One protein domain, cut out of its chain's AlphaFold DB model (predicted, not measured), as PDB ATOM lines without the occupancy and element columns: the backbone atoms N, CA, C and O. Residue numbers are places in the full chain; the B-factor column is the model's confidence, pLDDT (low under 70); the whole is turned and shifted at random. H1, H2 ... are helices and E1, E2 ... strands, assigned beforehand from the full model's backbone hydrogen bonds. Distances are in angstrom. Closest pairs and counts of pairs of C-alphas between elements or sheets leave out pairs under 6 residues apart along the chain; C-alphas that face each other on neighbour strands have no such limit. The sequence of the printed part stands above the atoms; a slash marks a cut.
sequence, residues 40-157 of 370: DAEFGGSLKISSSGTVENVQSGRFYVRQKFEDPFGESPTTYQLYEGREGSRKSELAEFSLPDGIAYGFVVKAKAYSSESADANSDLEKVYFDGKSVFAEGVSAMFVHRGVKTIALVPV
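AT A GLANCE: This is residues 40 to 157 of the 370 residues of an uncharacterized protein of Fibrobacter sp. UWRM (UniProt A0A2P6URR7). With little regular structure, a strongly twisted antiparallel sheet, E2-E1-E4-E5-E3, and a separate small hairpin, E6 and E7, sit among long loops; short helix H1 grazes the sheet. Of 118 printed residues, 41 are in named elements, mostly strand, ordered E1 E2 E3 H1 E4 E5 E6 E7. The whole is compact, radius of gyration of the C-alphas 14.1 A, spanning 41 by 39 by 26 A.

IN THESE COORDINATES: E1, residues 62 to 69, begins at C-alpha (-40.815, 31.194, 49.588) and spans 22.8 A. E2, residues 79 to 87, spans 23.9 A and bends by 56 degrees at residue 84. Then come E3, 95 to 98, H1, 105 to 108, E4, 127 to 130, E5, 134 to 137, E6, 144 to 147, and E7, 150 to 153, ending at C-alpha (-20.359, 17.001, 46.393).

HOW THE PARTS SIT: Within hydrogen-bond range are N 65 and O 83 in hairpin E1-E2, 3.1 A; N 66 and O 128 between E1 and E4, 2.8 A; N 129 and O 136 in hairpin E4-E5, 2.8 A; N 97 and O 135 between E3 and E5, 2.8 A; and N 145 and O 152 in hairpin E6-E7, 2.9 A. E3, H1 and E4 form a split strand-helix-strand unit, two same-way strands with E5 between them, its crossover right-handed. H1 is too short for an O i to N i+4 pair.

THE WHOLE: The printed part has no cut. The link H1 to E4 is long, 18 residues. Mean pLDDT of the printed part is 83.3; 16 residues are under 70, among them 51 to 61.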
ATOM      1  N   ASP A  40     -42.358  31.226  40.629       89.38
ATOM      2  CA  ASP A  40     -43.454  32.180  40.408       89.38
ATOM      3  C   ASP A  40     -43.250  33.506  41.174       89.38
ATOM      4  O   ASP A  40     -42.751  33.529  42.303       89.38
ATOM      5  N   ALA A  41     -43.726  34.631  40.628       86.62
ATOM      6  CA  ALA A  41     -43.765  35.909  41.351       86.62
ATOM      7  C   ALA A  41     -44.934  35.985  42.352       86.62
ATOM      8  O   ALA A  41     -46.074  35.652  42.030       86.62
ATOM      9  N   GLU A  42     -44.698  36.542  43.549       73.50
ATOM     10  CA  GLU A  42     -45.712  36.604  44.622       73.50
ATOM     11  C   GLU A  42     -47.014  37.346  44.260       73.50
ATOM     12  O   GLU A  42     -48.052  37.088  44.882       73.50
ATOM     13  N   PHE A  43     -46.947  38.259  43.283       68.19
ATOM     14  CA  PHE A  43     -48.025  39.174  42.890       68.19
ATOM     15  C   PHE A  43     -48.241  39.261  41.364       68.19
ATOM     16  O   PHE A  43     -48.793  40.247  40.885       68.19
ATOM     17  N   GLY A  44     -47.823  38.245  40.594       61.50
ATOM     18  CA  GLY A  44     -48.087  38.183  39.143       61.50
ATOM     19  C   GLY A  44     -47.336  39.226  38.300       61.50
ATOM     20  O   GLY A  44     -47.863  39.694  37.295       61.50
ATOM     21  N   GLY A  45     -46.133  39.609  38.735       77.00
ATOM     22  CA  GLY A  45     -45.220  40.515  38.032       77.00
ATOM     23  C   GLY A  45     -43.821  39.905  37.917       77.00
ATOM     24  O   GLY A  45     -43.690  38.704  37.702       77.00
ATOM     25  N   SER A  46     -42.778  40.714  38.095       82.75
ATOM     26  CA  SER A  46     -41.395  40.234  38.206       82.75
ATOM     27  C   SER A  46     -41.101  39.568  39.560       82.75
ATOM     28  O   SER A  46     -41.806  39.770  40.554       82.75
ATOM     29  N   LEU A  47     -40.031  38.773  39.597       82.25
ATOM     30  CA  LEU A  47     -39.430  38.253  40.821       82.25
ATOM     31  C   LEU A  47     -38.789  39.395  41.622       82.25
ATOM     32  O   LEU A  47     -38.237  40.349  41.067       82.25
ATOM     33  N   LYS A  48     -38.833  39.290  42.951       81.94
ATOM     34  CA  LYS A  48     -38.288  40.310  43.851       81.94
ATOM     35  C   LYS A  48     -36.776  40.145  43.995       81.94
ATOM     36  O   LYS A  48     -36.285  39.039  44.174       81.94
ATOM     37  N   ILE A  49     -36.024  41.243  43.982       80.31
ATOM     38  CA  ILE A  49     -34.569  41.216  44.181       80.31
ATOM     39  C   ILE A  49     -34.237  40.963  45.664       80.31
ATOM     40  O   ILE A  49     -34.714  41.681  46.546       80.31
ATOM     41  N   SER A  50     -33.396  39.961  45.937       75.81
ATOM     42  CA  SER A  50     -32.892  39.600  47.269       75.81
ATOM     43  C   SER A  50     -31.447  40.085  47.455       75.81
ATOM     44  O   SER A  50     -30.488  39.315  47.548       75.81
ATOM     45  N   SER A  51     -31.278  41.409  47.503       58.69
ATOM     46  CA  SER A  51     -29.975  42.089  47.586       58.69
ATOM     47  C   SER A  51     -29.189  41.841  48.885       58.69
ATOM     48  O   SER A  51     -28.032  42.243  48.987       58.69
ATOM     49  N   SER A  52     -29.757  41.134  49.871       59.09
ATOM     50  CA  SER A  52     -29.011  40.659  51.045       59.09
ATOM     51  C   SER A  52     -27.969  39.590  50.695       59.09
ATOM     52  O   SER A  52     -27.000  39.396  51.435       59.09
ATOM     53  N   GLY A  53     -28.181  38.850  49.599       57.47
ATOM     54  CA  GLY A  53     -27.393  37.667  49.269       57.47
ATOM     55  C   GLY A  53     -27.472  36.562  50.327       57.47
ATOM     56  O   GLY A  53     -26.540  35.767  50.442       57.47
ATOM     57  N   THR A  54     -28.533  36.540  51.135       58.56
ATOM     58  CA  THR A  54     -28.772  35.543  52.184       58.56
ATOM     59  C   THR A  54     -30.115  34.860  51.968       58.56
ATOM     60  O   THR A  54     -31.129  35.513  51.742       58.56
ATOM     61  N   VAL A  55     -30.118  33.531  52.073       57.66
ATOM     62  CA  VAL A  55     -31.318  32.679  52.009       57.66
ATOM     63  C   VAL A  55     -31.453  31.956  53.356       57.66
ATOM     64  O   VAL A  55     -31.509  30.735  53.451       57.66
ATOM     65  N   GLU A  56     -31.395  32.737  54.437       51.88
ATOM     66  CA  GLU A  56     -31.506  32.263  55.819       51.88
ATOM     67  C   GLU A  56     -32.892  32.591  56.379       51.88
ATOM     68  O   GLU A  56     -33.422  33.673  56.136       51.88
ATOM     69  N   ASN A  57     -33.464  31.682  57.176       48.56
ATOM     70  CA  ASN A  57     -34.812  31.819  57.749       48.56
ATOM     71  C   ASN A  57     -35.922  32.003  56.693       48.56
ATOM     72  O   ASN A  57     -36.891  32.735  56.911       48.56
ATOM     73  N   VAL A  58     -35.787  31.304  55.560       57.75
ATOM     74  CA  VAL A  58     -36.808  31.229  54.507       57.75
ATOM     75  C   VAL A  58     -38.162  30.843  55.101       57.75
ATOM     76  O   VAL A  58     -38.305  29.825  55.781       57.75
ATOM     77  N   GLN A  59     -39.176  31.671  54.847       54.12
ATOM     78  CA  GLN A  59     -40.550  31.371  55.243       54.12
ATOM     79  C   GLN A  59     -41.103  30.254  54.353       54.12
ATOM     80  O   GLN A  59     -40.910  30.278  53.141       54.12
ATOM     81  N   SER A  60     -41.822  29.296  54.942       56.34
ATOM     82  CA  SER A  60     -42.396  28.155  54.213       56.34
ATOM     83  C   SER A  60     -43.212  28.607  52.992       56.34
ATOM     84  O   SER A  60     -44.188  29.338  53.152       56.34
ATOM     85  N   GLY A  61     -42.827  28.156  51.793       62.50
ATOM     86  CA  GLY A  61     -43.450  28.537  50.516       62.50
ATOM     87  C   GLY A  61     -42.799  29.723  49.784       62.50
ATOM     88  O   GLY A  61     -43.247  30.064  48.690       62.50
ATOM     89  N   ARG A  62     -41.749  30.342  50.345       79.69
ATOM     90  CA  ARG A  62     -40.815  31.194  49.588       79.69
ATOM     91  C   ARG A  62     -39.772  30.320  48.895       79.69
ATOM     92  O   ARG A  62     -39.277  29.363  49.483       79.69
ATOM     93  N   PHE A  63     -39.420  30.689  47.672       88.31
ATOM     94  CA  PHE A  63     -38.397  30.036  46.860       88.31
ATOM     95  C   PHE A  63     -37.491  31.116  46.263       88.31
ATOM     96  O   PHE A  63     -37.943  32.240  46.033       88.31
ATOM     97  N   TYR A  64     -36.217  30.803  46.043       90.88
ATOM     98  CA  TYR A  64     -35.246  31.744  45.485       90.88
ATOM     99  C   TYR A  64     -34.537  31.121  44.291       90.88
ATOM    100  O   TYR A  64     -34.262  29.923  44.304       90.88
ATOM    101  N   VAL A  65     -34.183  31.939  43.299       92.75
ATOM    102  CA  VAL A  65     -33.293  31.542  42.199       92.75
ATOM    103  C   VAL A  65     -32.085  32.468  42.157       92.75
ATOM    104  O   VAL A  65     -32.208  33.690  42.213       92.75
ATOM    105  N   ARG A  66     -30.899  31.875  42.075       92.38
ATOM    106  CA  ARG A  66     -29.656  32.541  41.703       92.38
ATOM    107  C   ARG A  66     -29.518  32.427  40.193       92.38
ATOM    108  O   ARG A  66     -29.430  31.303  39.699       92.38
ATOM    109  N   GLN A  67     -29.450  33.554  39.497       91.12
ATOM    110  CA  GLN A  67     -29.164  33.598  38.067       91.12
ATOM    111  C   GLN A  67     -27.799  34.247  37.809       91.12
ATOM    112  O   GLN A  67     -27.457  35.278  38.393       91.12
ATOM    113  N   LYS A  68     -27.020  33.597  36.950       89.75
ATOM    114  CA  LYS A  68     -25.753  34.047  36.376       89.75
ATOM    115  C   LYS A  68     -26.054  34.794  35.076       89.75
ATOM    116  O   LYS A  68     -26.848  34.310  34.274       89.75
ATOM    117  N   PHE A  69     -25.406  35.930  34.852       85.38
ATOM    118  CA  PHE A  69     -25.500  36.678  33.602       85.38
ATOM    119  C   PHE A  69     -24.098  36.817  33.015       85.38
ATOM    120  O   PHE A  69     -23.200  37.369  33.654       85.38
ATOM    121  N   GLU A  70     -23.906  36.288  31.810       83.12
ATOM    122  CA  GLU A  70     -22.648  36.363  31.068       83.12
ATOM    123  C   GLU A  70     -22.865  37.105  29.758       83.12
ATOM    124  O   GLU A  70     -23.798  36.818  29.008       83.12
ATOM    125  N   ASP A  71     -21.986  38.063  29.492       76.31
ATOM    126  CA  ASP A  71     -21.901  38.737  28.206       76.31
ATOM    127  C   ASP A  71     -21.382  37.735  27.156       76.31
ATOM    128  O   ASP A  71     -20.270  37.218  27.321       76.31
ATOM    129  N   PRO A  72     -22.137  37.439  26.079       71.19
ATOM    130  CA  PRO A  72     -21.726  36.467  25.066       71.19
ATOM    131  C   PRO A  72     -20.495  36.907  24.255       71.19
ATOM    132  O   PRO A  72     -19.895  36.074  23.573       71.19
ATOM    133  N   PHE A  73     -20.103  38.182  24.328       74.81
ATOM    134  CA  PHE A  73     -18.877  38.723  23.737       74.81
ATOM    135  C   PHE A  73     -17.748  38.896  24.768       74.81
ATOM    136  O   PHE A  73     -16.587  39.049  24.389       74.81
ATOM    137  N   GLY A  74     -18.064  38.804  26.065       66.81
ATOM    138  CA  GLY A  74     -17.102  38.888  27.166       66.81
ATOM    139  C   GLY A  74     -16.533  40.289  27.416       66.81
ATOM    140  O   GLY A  74     -15.480  40.405  28.044       66.81
ATOM    141  N   GLU A  75     -17.193  41.342  26.924       68.62
ATOM    142  CA  GLU A  75     -16.788  42.735  27.154       68.62
ATOM    143  C   GLU A  75     -17.133  43.181  28.588       68.62
ATOM    144  O   GLU A  75     -16.376  43.920  29.225       68.62
ATOM    145  N   SER A  76     -18.238  42.658  29.125       72.06
ATOM    146  CA  SER A  76     -18.726  42.875  30.490       72.06
ATOM    147  C   SER A  76     -18.403  41.684  31.413       72.06
ATOM    148  O   SER A  76     -18.470  40.528  30.983       72.06
ATOM    149  N   PRO A  77     -18.084  41.910  32.703       74.75
ATOM    150  CA  PRO A  77     -17.809  40.830  33.650       74.75
ATOM    151  C   PRO A  77     -19.080  40.049  34.020       74.75
ATOM    152  O   PRO A  77     -20.147  40.640  34.166       74.75
ATOM    153  N   THR A  78     -18.953  38.739  34.269       81.81
ATOM    154  CA  THR A  78     -20.055  37.890  34.754       81.81
ATOM    155  C   THR A  78     -20.691  38.469  36.021       81.81
ATOM    156  O   THR A  78     -20.025  38.564  37.059       81.81
ATOM    157  N   THR A  79     -21.984  38.795  35.974       85.06
ATOM    158  CA  THR A  79     -22.750  39.230  37.149       85.06
ATOM    159  C   THR A  79     -23.644  38.108  37.674       85.06
ATOM    160  O   THR A  79     -23.894  37.097  37.014       85.06
ATOM    161  N   TYR A  80     -24.096  38.268  38.916       87.56
ATOM    162  CA  TYR A  80     -24.982  37.329  39.595       87.56
ATOM    163  C   TYR A  80     -26.126  38.112  40.219       87.56
ATOM    164  O   TYR A  80     -25.904  39.165  40.819       87.56
ATOM    165  N   GLN A  81     -27.338  37.577  40.142       88.12
ATOM    166  CA  GLN A  81     -28.502  38.124  40.831       88.12
ATOM    167  C   GLN A  81     -29.195  37.013  41.620       88.12
ATOM    168  O   GLN A  81     -29.179  35.846  41.229       88.12
ATOM    169  N   LEU A  82     -29.760  37.373  42.772       89.44
ATOM    170  CA  LEU A  82     -30.520  36.471  43.630       89.44
ATOM    171  C   LEU A  82     -31.946  37.005  43.725       89.44
ATOM    172  O   LEU A  82     -32.167  38.120  44.205       89.44
ATOM    173  N   TYR A  83     -32.902  36.207  43.271       89.50
ATOM    174  CA  TYR A  83     -34.312  36.557  43.197       89.50
ATOM    175  C   TYR A  83     -35.148  35.754  44.189       89.50
ATOM    176  O   TYR A  83     -34.780  34.651  44.577       89.50
ATOM    177  N   GLU A  84     -36.279  36.324  44.587       87.88
ATOM    178  CA  GLU A  84     -37.239  35.806  45.554       87.88
ATOM    179  C   GLU A  84     -38.635  35.720  44.921       87.88
ATOM    180  O   GLU A  84     -39.120  36.672  44.298       87.88
ATOM    181  N   GLY A  85     -39.291  34.584  45.132       88.69
ATOM    182  CA  GLY A  85     -40.623  34.270  44.634       88.69
ATOM    183  C   GLY A  85     -41.251  33.113  45.413       88.69
ATOM    184  O   GLY A  85     -41.001  32.932  46.608       88.69
ATOM    185  N   ARG A  86     -42.082  32.326  44.732       89.56
ATOM    186  CA  ARG A  86     -42.736  31.112  45.242       89.56
ATOM    187  C   ARG A  86     -42.334  29.906  44.409       89.56
ATOM    188  O   ARG A  86     -41.878  30.051  43.283       89.56
ATOM    189  N   GLU A  87     -42.529  28.720  44.969       90.50
ATOM    190  CA  GLU A  87     -42.342  27.457  44.251       90.50
ATOM    191  C   GLU A  87     -43.254  27.423  43.012       90.50
ATOM    192  O   GLU A  87     -44.477  27.484  43.148       90.50
ATOM    193  N   GLY A  88     -42.652  27.366  41.822       88.06
ATOM    194  CA  GLY A  88     -43.368  27.301  40.550       88.06
ATOM    195  C   GLY A  88     -43.893  25.898  40.245       88.06
ATOM    196  O   GLY A  88     -43.457  24.899  40.824       88.06
ATOM    197  N   SER A  89     -44.841  25.818  39.311       87.94
ATOM    198  CA  SER A  89     -45.604  24.588  39.029       87.94
ATOM    199  C   SER A  89     -44.773  23.341  38.679       87.94
ATOM    200  O   SER A  89     -45.243  22.232  38.935       87.94
ATOM    201  N   ARG A  90     -43.552  23.497  38.145       90.31
ATOM    202  CA  ARG A  90     -42.643  22.401  37.763       90.31
ATOM    203  C   ARG A  90     -41.473  22.191  38.740       90.31
ATOM    204  O   ARG A  90     -40.567  21.424  38.427       90.31
ATOM    205  N   LYS A  91     -41.479  22.789  39.949       89.94
ATOM    206  CA  LYS A  91     -40.397  22.637  40.965       89.94
ATOM    207  C   LYS A  91     -39.974  21.175  41.197       89.94
ATOM    208  O   LYS A  91     -38.796  20.903  41.393       89.94
ATOM    209  N   SER A  92     -40.922  20.235  41.151       88.94
ATOM    210  CA  SER A  92     -40.691  18.791  41.327       88.94
ATOM    211  C   SER A  92     -39.867  18.113  40.223       88.94
ATOM    212  O   SER A  92     -39.544  16.937  40.360       88.94
ATOM    213  N   GLU A  93     -39.564  18.812  39.128       91.62
ATOM    214  CA  GLU A  93     -38.726  18.318  38.028       91.62
ATOM    215  C   GLU A  93     -37.258  18.767  38.152       91.62
ATOM    216  O   GLU A  93     -36.394  18.258  37.437       91.62
ATOM    217  N   LEU A  94     -36.952  19.681  39.083       93.12
ATOM    218  CA  LEU A  94     -35.575  20.002  39.450       93.12
ATOM    219  C   LEU A  94     -34.969  18.867  40.285       93.12
ATOM    220  O   LEU A  94     -35.617  18.321  41.179       93.12
ATOM    221  N   ALA A  95     -33.691  18.566  40.063       94.31
ATOM    222  CA  ALA A  95     -32.953  17.647  40.919       94.31
ATOM    223  C   ALA A  95     -32.656  18.313  42.273       94.31
ATOM    224  O   ALA A  95     -32.045  19.383  42.316       94.31
ATOM    225  N   GLU A  96     -33.090  17.686  43.371       95.06
ATOM    226  CA  GLU A  96     -32.888  18.176  44.738       95.06
ATOM    227  C   GLU A  96     -31.574  17.655  45.344       95.06
ATOM    228  O   GLU A  96     -31.268  16.463  45.300       95.06
ATOM    229  N   PHE A  97     -30.816  18.549  45.981       94.69
ATOM    230  CA  PHE A  97     -29.565  18.255  46.670       94.69
ATOM    231  C   PHE A  97     -29.574  18.814  48.095       94.69
ATOM    232  O   PHE A  97     -29.780  20.004  48.334       94.69
ATOM    233  N   SER A  98     -29.273  17.942  49.050       93.38
ATOM    234  CA  SER A  98     -29.105  18.273  50.463       93.38
ATOM    235  C   SER A  98     -27.640  18.580  50.793       93.38
ATOM    236  O   SER A  98     -26.707  18.088  50.147       93.38
ATOM    237  N   LEU A  99     -27.420  19.431  51.797       89.69
ATOM    238  CA  LEU A  99     -26.079  19.849  52.201       89.69
ATOM    239  C   LEU A  99     -25.414  18.788  53.099       89.69
ATOM    240  O   LEU A  99     -26.049  18.323  54.046       89.69
ATOM    241  N   PRO A 100     -24.131  18.442  52.873       87.12
ATOM    242  CA  PRO A 100     -23.374  17.594  53.791       87.12
ATOM    243  C   PRO A 100     -23.193  18.228  55.179       87.12
ATOM    244  O   PRO A 100     -23.118  19.453  55.311       87.12
ATOM    245  N   ASP A 101     -23.023  17.387  56.203       81.75
ATOM    246  CA  ASP A 101     -22.764  17.821  57.580       81.75
ATOM    247  C   ASP A 101     -21.609  18.838  57.672       81.75
ATOM    248  O   ASP A 101     -20.526  18.657  57.108       81.75
ATOM    249  N   GLY A 102     -21.838  19.922  58.419       76.94
ATOM    250  CA  GLY A 102     -20.861  20.996  58.623       76.94
ATOM    251  C   GLY A 102     -20.750  22.016  57.479       76.94
ATOM    252  O   GLY A 102     -19.910  22.917  57.557       76.94
ATOM    253  N   ILE A 103     -21.579  21.924  56.432       81.94
ATOM    254  CA  ILE A 103     -21.672  22.945  55.379       81.94
ATOM    255  C   ILE A 103     -22.819  23.916  55.691       81.94
ATOM    256  O   ILE A 103     -23.974  23.521  55.825       81.94
ATOM    257  N   ALA A 104     -22.505  25.208  55.808       82.69
ATOM    258  CA  ALA A 104     -23.496  26.249  56.082       82.69
ATOM    259  C   ALA A 104     -24.287  26.627  54.818       82.69
ATOM    260  O   ALA A 104     -23.700  26.841  53.755       82.69
ATOM    261  N   TYR A 105     -25.605  26.799  54.943       83.88
ATOM    262  CA  TYR A 105     -26.476  27.108  53.803       83.88
ATOM    263  C   TYR A 105     -26.116  28.433  53.109       83.88
ATOM    264  O   TYR A 105     -25.952  28.476  51.891       83.88
ATOM    265  N   GLY A 106     -25.855  29.491  53.887       82.50
ATOM    266  CA  GLY A 106     -25.410  30.791  53.369       82.50
ATOM    267  C   GLY A 106     -24.048  30.781  52.653       82.50
ATOM    268  O   GLY A 106     -23.762  31.712  51.904       82.50
ATOM    269  N   PHE A 107     -23.225  29.735  52.826       85.38
ATOM    270  CA  PHE A 107     -22.037  29.524  51.989       85.38
ATOM    271  C   PHE A 107     -22.431  28.986  50.607       85.38
ATOM    272  O   PHE A 107     -21.967  29.519  49.607       85.38
ATOM    273  N   VAL A 108     -23.316  27.986  50.534       88.00
ATOM    274  CA  VAL A 108     -23.702  27.343  49.262       88.00
ATOM    275  C   VAL A 108     -24.455  28.306  48.337       88.00
ATOM    276  O   VAL A 108     -24.218  28.291  47.137       88.00
ATOM    277  N   VAL A 109     -25.255  29.226  48.889       88.75
ATOM    278  CA  VAL A 109     -25.884  30.342  48.143       88.75
ATOM    279  C   VAL A 109     -24.859  31.206  47.388       88.75
ATOM    280  O   VAL A 109     -25.163  31.734  46.320       88.75
ATOM    281  N   LYS A 110     -23.650  31.367  47.944       87.88
ATOM    282  CA  LYS A 110     -22.565  32.198  47.388       87.88
ATOM    283  C   LYS A 110     -21.449  31.384  46.734       87.88
ATOM    284  O   LYS A 110     -20.524  31.964  46.174       87.88
ATOM    285  N   ALA A 111     -21.513  30.060  46.789       89.25
ATOM    286  CA  ALA A 111     -20.615  29.204  46.036       89.25
ATOM    287  C   ALA A 111     -21.116  29.087  44.593       89.25
ATOM    288  O   ALA A 111     -22.321  29.042  44.334       89.25
ATOM    289  N   LYS A 112     -20.184  28.999  43.649       92.00
ATOM    290  CA  LYS A 112     -20.480  28.476  42.320       92.00
ATOM    291  C   LYS A 112     -20.783  26.978  42.421       92.00
ATOM    292  O   LYS A 112     -20.186  26.270  43.237       92.00
ATOM    293  N   ALA A 113     -21.731  26.529  41.611       93.06
ATOM    294  CA  ALA A 113     -22.290  25.191  41.599       93.06
ATOM    295  C   ALA A 113     -22.092  24.563  40.219       93.06
ATOM    296  O   ALA A 113     -22.300  25.204  39.191       93.06
ATOM    297  N   TYR A 114     -21.694  23.297  40.213       93.31
ATOM    298  CA  TYR A 114     -21.175  22.608  39.038       93.31
ATOM    299  C   TYR A 114     -21.819  21.233  38.891       93.31
ATOM    300  O   TYR A 114     -22.055  20.550  39.884       93.31
ATOM    301  N   SER A 115     -22.042  20.791  37.654       91.56
ATOM    302  CA  SER A 115     -22.552  19.447  37.337       91.56
ATOM    303  C   SER A 115     -21.475  18.348  37.357       91.56
ATOM    304  O   SER A 115     -21.791  17.167  37.228       91.56
ATOM    305  N   SER A 116     -20.198  18.714  37.525       87.62
ATOM    306  CA  SER A 116     -19.047  17.801  37.536       87.62
ATOM    307  C   SER A 116     -17.999  18.225  38.568       87.62
ATOM    308  O   SER A 116     -17.730  19.413  38.727       87.62
ATOM    309  N   GLU A 117     -17.357  17.250  39.218       84.81
ATOM    310  CA  GLU A 117     -16.260  17.461  40.179       84.81
ATOM    311  C   GLU A 117     -15.026  18.126  39.540       84.81
ATOM    312  O   GLU A 117     -14.241  18.786  40.222       84.81
ATOM    313  N   SER A 118     -14.856  17.945  38.224       82.12
ATOM    314  CA  SER A 118     -13.731  18.460  37.435       82.12
ATOM    315  C   SER A 118     -14.107  19.650  36.544       82.12
ATOM    316  O   SER A 118     -13.440  19.878  35.532       82.12
ATOM    317  N   ALA A 119     -15.200  20.352  36.849       80.56
ATOM    318  CA  ALA A 119     -15.572  21.568  36.136       80.56
ATOM    319  C   ALA A 119     -14.543  22.688  36.377       80.56
ATOM    320  O   ALA A 119     -13.953  22.795  37.454       80.56
ATOM    321  N   ASP A 120     -14.316  23.528  35.369       79.38
ATOM    322  CA  ASP A 120     -13.534  24.751  35.533       79.38
ATOM    323  C   ASP A 120     -14.371  25.850  36.210       79.38
ATOM    324  O   ASP A 120     -15.599  25.784  36.265       79.38
ATOM    325  N   ALA A 121     -13.713  26.903  36.695       75.38
ATOM    326  CA  ALA A 121     -14.374  27.948  37.470       75.38
ATOM    327  C   ALA A 121     -15.435  28.771  36.701       75.38
ATOM    328  O   ALA A 121     -16.230  29.459  37.348       75.38
ATOM    329  N   ASN A 122     -15.476  28.713  35.365       79.81
ATOM    330  CA  ASN A 122     -16.437  29.436  34.529       79.81
ATOM    331  C   ASN A 122     -17.664  28.576  34.183       79.81
ATOM    332  O   ASN A 122     -18.748  29.129  34.012       79.81
ATOM    333  N   SER A 123     -17.535  27.242  34.190       85.75
ATOM    334  CA  SER A 123     -18.622  26.258  33.983       85.75
ATOM    335  C   SER A 123     -19.652  26.175  35.134       85.75
ATOM    336  O   SER A 123     -20.215  25.116  35.411       85.75
ATOM    337  N   ASP A 124     -19.893  27.286  35.828       91.12
ATOM    338  CA  ASP A 124     -20.932  27.432  36.851       91.12
ATOM    339  C   ASP A 124     -22.333  27.459  36.224       91.12
ATOM    340  O   ASP A 124     -22.542  28.098  35.186       91.12
ATOM    341  N   LEU A 125     -23.273  26.771  36.877       91.94
ATOM    342  CA  LEU A 125     -24.658  26.605  36.431       91.94
ATOM    343  C   LEU A 125     -25.394  27.951  36.333       91.94
ATOM    344  O   LEU A 125     -25.421  28.724  37.291       91.94
ATOM    345  N   GLU A 126     -26.043  28.205  35.193       91.06
ATOM    346  CA  GLU A 126     -26.717  29.484  34.926       91.06
ATOM    347  C   GLU A 126     -27.792  29.807  35.974       91.06
ATOM    348  O   GLU A 126     -27.819  30.910  36.521       91.06
ATOM    349  N   LYS A 127     -28.636  28.820  36.299       93.38
ATOM    350  CA  LYS A 127     -29.675  28.911  37.326       93.38
ATOM    351  C   LYS A 127     -29.488  27.848  38.401       93.38
ATOM    352  O   LYS A 127     -29.260  26.676  38.102       93.38
ATOM    353  N   VAL A 128     -29.634  28.259  39.658       94.75
ATOM    354  CA  VAL A 128     -29.677  27.375  40.833       94.75
ATOM    355  C   VAL A 128     -30.755  27.890  41.779       94.75
ATOM    356  O   VAL A 128     -30.805  29.089  42.054       94.75
ATOM    357  N   TYR A 129     -31.611  27.007  42.283       94.06
ATOM    358  CA  TYR A 129     -32.769  27.360  43.102       94.06
ATOM    359  C   TYR A 129     -32.609  26.877  44.552       94.06
ATOM    360  O   TYR A 129     -31.851  25.948  44.839       94.06
ATOM    361  N   PHE A 130     -33.307  27.526  45.485       92.38
ATOM    362  CA  PHE A 130     -33.063  27.421  46.925       92.38
ATOM    363  C   PHE A 130     -34.369  27.572  47.726       92.38
ATOM    364  O   PHE A 130     -35.095  28.549  47.532       92.38
ATOM    365  N   ASP A 131     -34.632  26.678  48.687       88.56
ATOM    366  CA  ASP A 131     -35.801  26.759  49.597       88.56
ATOM    367  C   ASP A 131     -35.448  27.030  51.077       88.56
ATOM    368  O   ASP A 131     -36.322  27.087  51.944       88.56
ATOM    369  N   GLY A 132     -34.158  27.204  51.380       83.44
ATOM    370  CA  GLY A 132     -33.636  27.405  52.736       83.44
ATOM    371  C   GLY A 132     -33.201  26.120  53.448       83.44
ATOM    372  O   GLY A 132     -32.771  26.192  54.601       83.44
ATOM    373  N   LYS A 133     -33.312  24.955  52.793       85.81
ATOM    374  CA  LYS A 133     -32.861  23.643  53.293       85.81
ATOM    375  C   LYS A 133     -32.084  22.869  52.231       85.81
ATOM    376  O   LYS A 133     -31.005  22.359  52.526       85.81
ATOM    377  N   SER A 134     -32.627  22.828  51.018       91.06
ATOM    378  CA  SER A 134     -32.107  22.092  49.870       91.06
ATOM    379  C   SER A 134     -31.805  23.034  48.705       91.06
ATOM    380  O   SER A 134     -32.387  24.115  48.569       91.06
ATOM    381  N   VAL A 135     -30.872  22.607  47.859       93.56
ATOM    382  CA  VAL A 135     -30.472  23.287  46.624       93.56
ATOM    383  C   VAL A 135     -30.994  22.488  45.443       93.56
ATOM    384  O   VAL A 135     -30.941  21.263  45.461       93.56
ATOM    385  N   PHE A 136     -31.491  23.164  44.416       95.00
ATOM    386  CA  PHE A 136     -32.130  22.531  43.270       95.00
ATOM    387  C   PHE A 136     -31.533  23.062  41.964       95.00
ATOM    388  O   PHE A 136     -31.196  24.244  41.874       95.00
ATOM    389  N   ALA A 137     -31.429  22.223  40.936       94.94
ATOM    390  CA  ALA A 137     -31.100  22.669  39.582       94.94
ATOM    391  C   ALA A 137     -31.718  21.758  38.515       94.94
ATOM    392  O   ALA A 137     -32.062  20.604  38.771       94.94
ATOM    393  N   GLU A 138     -31.866  22.302  37.313       94.00
ATOM    394  CA  GLU A 138     -32.434  21.609  36.160       94.00
ATOM    395  C   GLU A 138     -31.388  20.694  35.501       94.00
ATOM    396  O   GLU A 138     -30.206  21.032  35.440       94.00
ATOM    397  N   GLY A 139     -31.806  19.524  35.009       89.06
ATOM    398  CA  GLY A 139     -31.001  18.671  34.119       89.06
ATOM    399  C   GLY A 139     -29.738  18.014  34.706       89.06
ATOM    400  O   GLY A 139     -29.067  17.269  33.992       89.06
ATOM    401  N   VAL A 140     -29.397  18.246  35.978       91.38
ATOM    402  CA  VAL A 140     -28.179  17.713  36.617       91.38
ATOM    403  C   VAL A 140     -28.452  16.483  37.488       91.38
ATOM    404  O   VAL A 140     -29.404  16.443  38.257       91.38
ATOM    405  N   SER A 141     -27.578  15.477  37.412       89.62
ATOM    406  CA  SER A 141     -27.636  14.259  38.244       89.62
ATOM    407  C   SER A 141     -26.699  14.290  39.460       89.62
ATOM    408  O   SER A 141     -26.818  13.463  40.363       89.62
ATOM    409  N   ALA A 142     -25.771  15.245  39.492       91.50
ATOM    410  CA  ALA A 142     -24.854  15.514  40.590       91.50
ATOM    411  C   ALA A 142     -24.610  17.026  40.675       91.50
ATOM    412  O   ALA A 142     -24.623  17.710  39.651       91.50
ATOM    413  N   MET A 143     -24.361  17.539  41.882       93.88
ATOM    414  CA  MET A 143     -24.004  18.940  42.098       93.88
ATOM    415  C   MET A 143     -22.789  19.043  43.020       93.88
ATOM    416  O   MET A 143     -22.725  18.392  44.065       93.88
ATOM    417  N   PHE A 144     -21.834  19.883  42.637       92.44
ATOM    418  CA  PHE A 144     -20.587  20.122  43.351       92.44
ATOM    419  C   PHE A 144     -20.411  21.615  43.619       92.44
ATOM    420  O   PHE A 144     -20.758  22.443  42.781       92.44
ATOM    421  N   VAL A 145     -19.835  21.960  44.768       92.25
ATOM    422  CA  VAL A 145     -19.407  23.323  45.118       92.25
ATOM    423  C   VAL A 145     -17.975  23.289  45.642       92.25
ATOM    424  O   VAL A 145     -17.576  22.322  46.289       92.25
ATOM    425  N   HIS A 146     -17.179  24.326  45.388       84.44
ATOM    426  CA  HIS A 146     -15.786  24.374  45.848       84.44
ATOM    427  C   HIS A 146     -15.634  25.367  47.004       84.44
ATOM    428  O   HIS A 146     -16.242  26.434  47.012       84.44
ATOM    429  N   ARG A 147     -14.815  25.006  47.995       78.38
ATOM    430  CA  ARG A 147     -14.453  25.852  49.140       78.38
ATOM    431  C   ARG A 147     -12.932  25.971  49.164       78.38
ATOM    432  O   ARG A 147     -12.249  25.127  49.755       78.38
ATOM    433  N   GLY A 148     -12.390  26.955  48.445       72.38
ATOM    434  CA  GLY A 148     -10.982  26.982  48.063       72.38
ATOM    435  C   GLY A 148     -10.582  25.703  47.319       72.38
ATOM    436  O   GLY A 148     -11.252  25.255  46.396       72.38
ATOM    437  N   VAL A 149      -9.504  25.054  47.764       69.38
ATOM    438  CA  VAL A 149      -8.948  23.845  47.119       69.38
ATOM    439  C   VAL A 149      -9.747  22.548  47.345       69.38
ATOM    440  O   VAL A 149      -9.281  21.484  46.941       69.38
ATOM    441  N   LYS A 150     -10.905  22.590  48.019       79.38
ATOM    442  CA  LYS A 150     -11.736  21.403  48.284       79.38
ATOM    443  C   LYS A 150     -13.045  21.460  47.495       79.38
ATOM    444  O   LYS A 150     -13.909  22.272  47.819       79.38
ATOM    445  N   THR A 151     -13.227  20.525  46.565       85.94
ATOM    446  CA  THR A 151     -14.540  20.202  45.989       85.94
ATOM    447  C   THR A 151     -15.411  19.479  47.022       85.94
ATOM    448  O   THR A 151     -14.934  18.655  47.809       85.94
ATOM    449  N   ILE A 152     -16.698  19.809  47.054       88.88
ATOM    450  CA  ILE A 152     -17.710  19.251  47.950       88.88
ATOM    451  C   ILE A 152     -18.886  18.822  47.073       88.88
ATOM    452  O   ILE A 152     -19.580  19.670  46.520       88.88
ATOM    453  N   ALA A 153     -19.113  17.515  46.953       92.00
ATOM    454  CA  ALA A 153     -20.359  17.001  46.393       92.00
ATOM    455  C   ALA A 153     -21.512  17.291  47.367       92.00
ATOM    456  O   ALA A 153     -21.383  17.036  48.569       92.00
ATOM    457  N   LEU A 154     -22.626  17.809  46.855       92.62
ATOM    458  CA  LEU A 154     -23.892  17.832  47.582       92.62
ATOM    459  C   LEU A 154     -24.550  16.448  47.494       92.62
ATOM    460  O   LEU A 154     -24.291  15.680  46.566       92.62
ATOM    461  N   VAL A 155     -25.378  16.105  48.477       92.81
ATOM    462  CA  VAL A 155     -25.980  14.771  48.584       92.81
ATOM    463  C   VAL A 155     -27.314  14.781  47.831       92.81
ATOM    464  O   VAL A 155     -28.239  15.450  48.305       92.81
ATOM    465  N   PRO A 156     -27.454  14.081  46.686       91.12
ATOM    466  CA  PRO A 156     -28.717  14.043  45.954       91.12
ATOM    467  C   PRO A 156     -29.814  13.460  46.842       91.12
ATOM    468  O   PRO A 156     -29.669  12.375  47.413       91.12
ATOM    469  N   VAL A 157     -30.917  14.192  46.964       87.88
ATOM    470  CA  VAL A 157     -32.128  13.698  47.606       87.88
ATOM    471  C   VAL A 157     -32.838  12.849  46.564       87.88
ATOM    472  O   VAL A 157     -33.509  13.366  45.674       87.88
TER     473      VAL A 157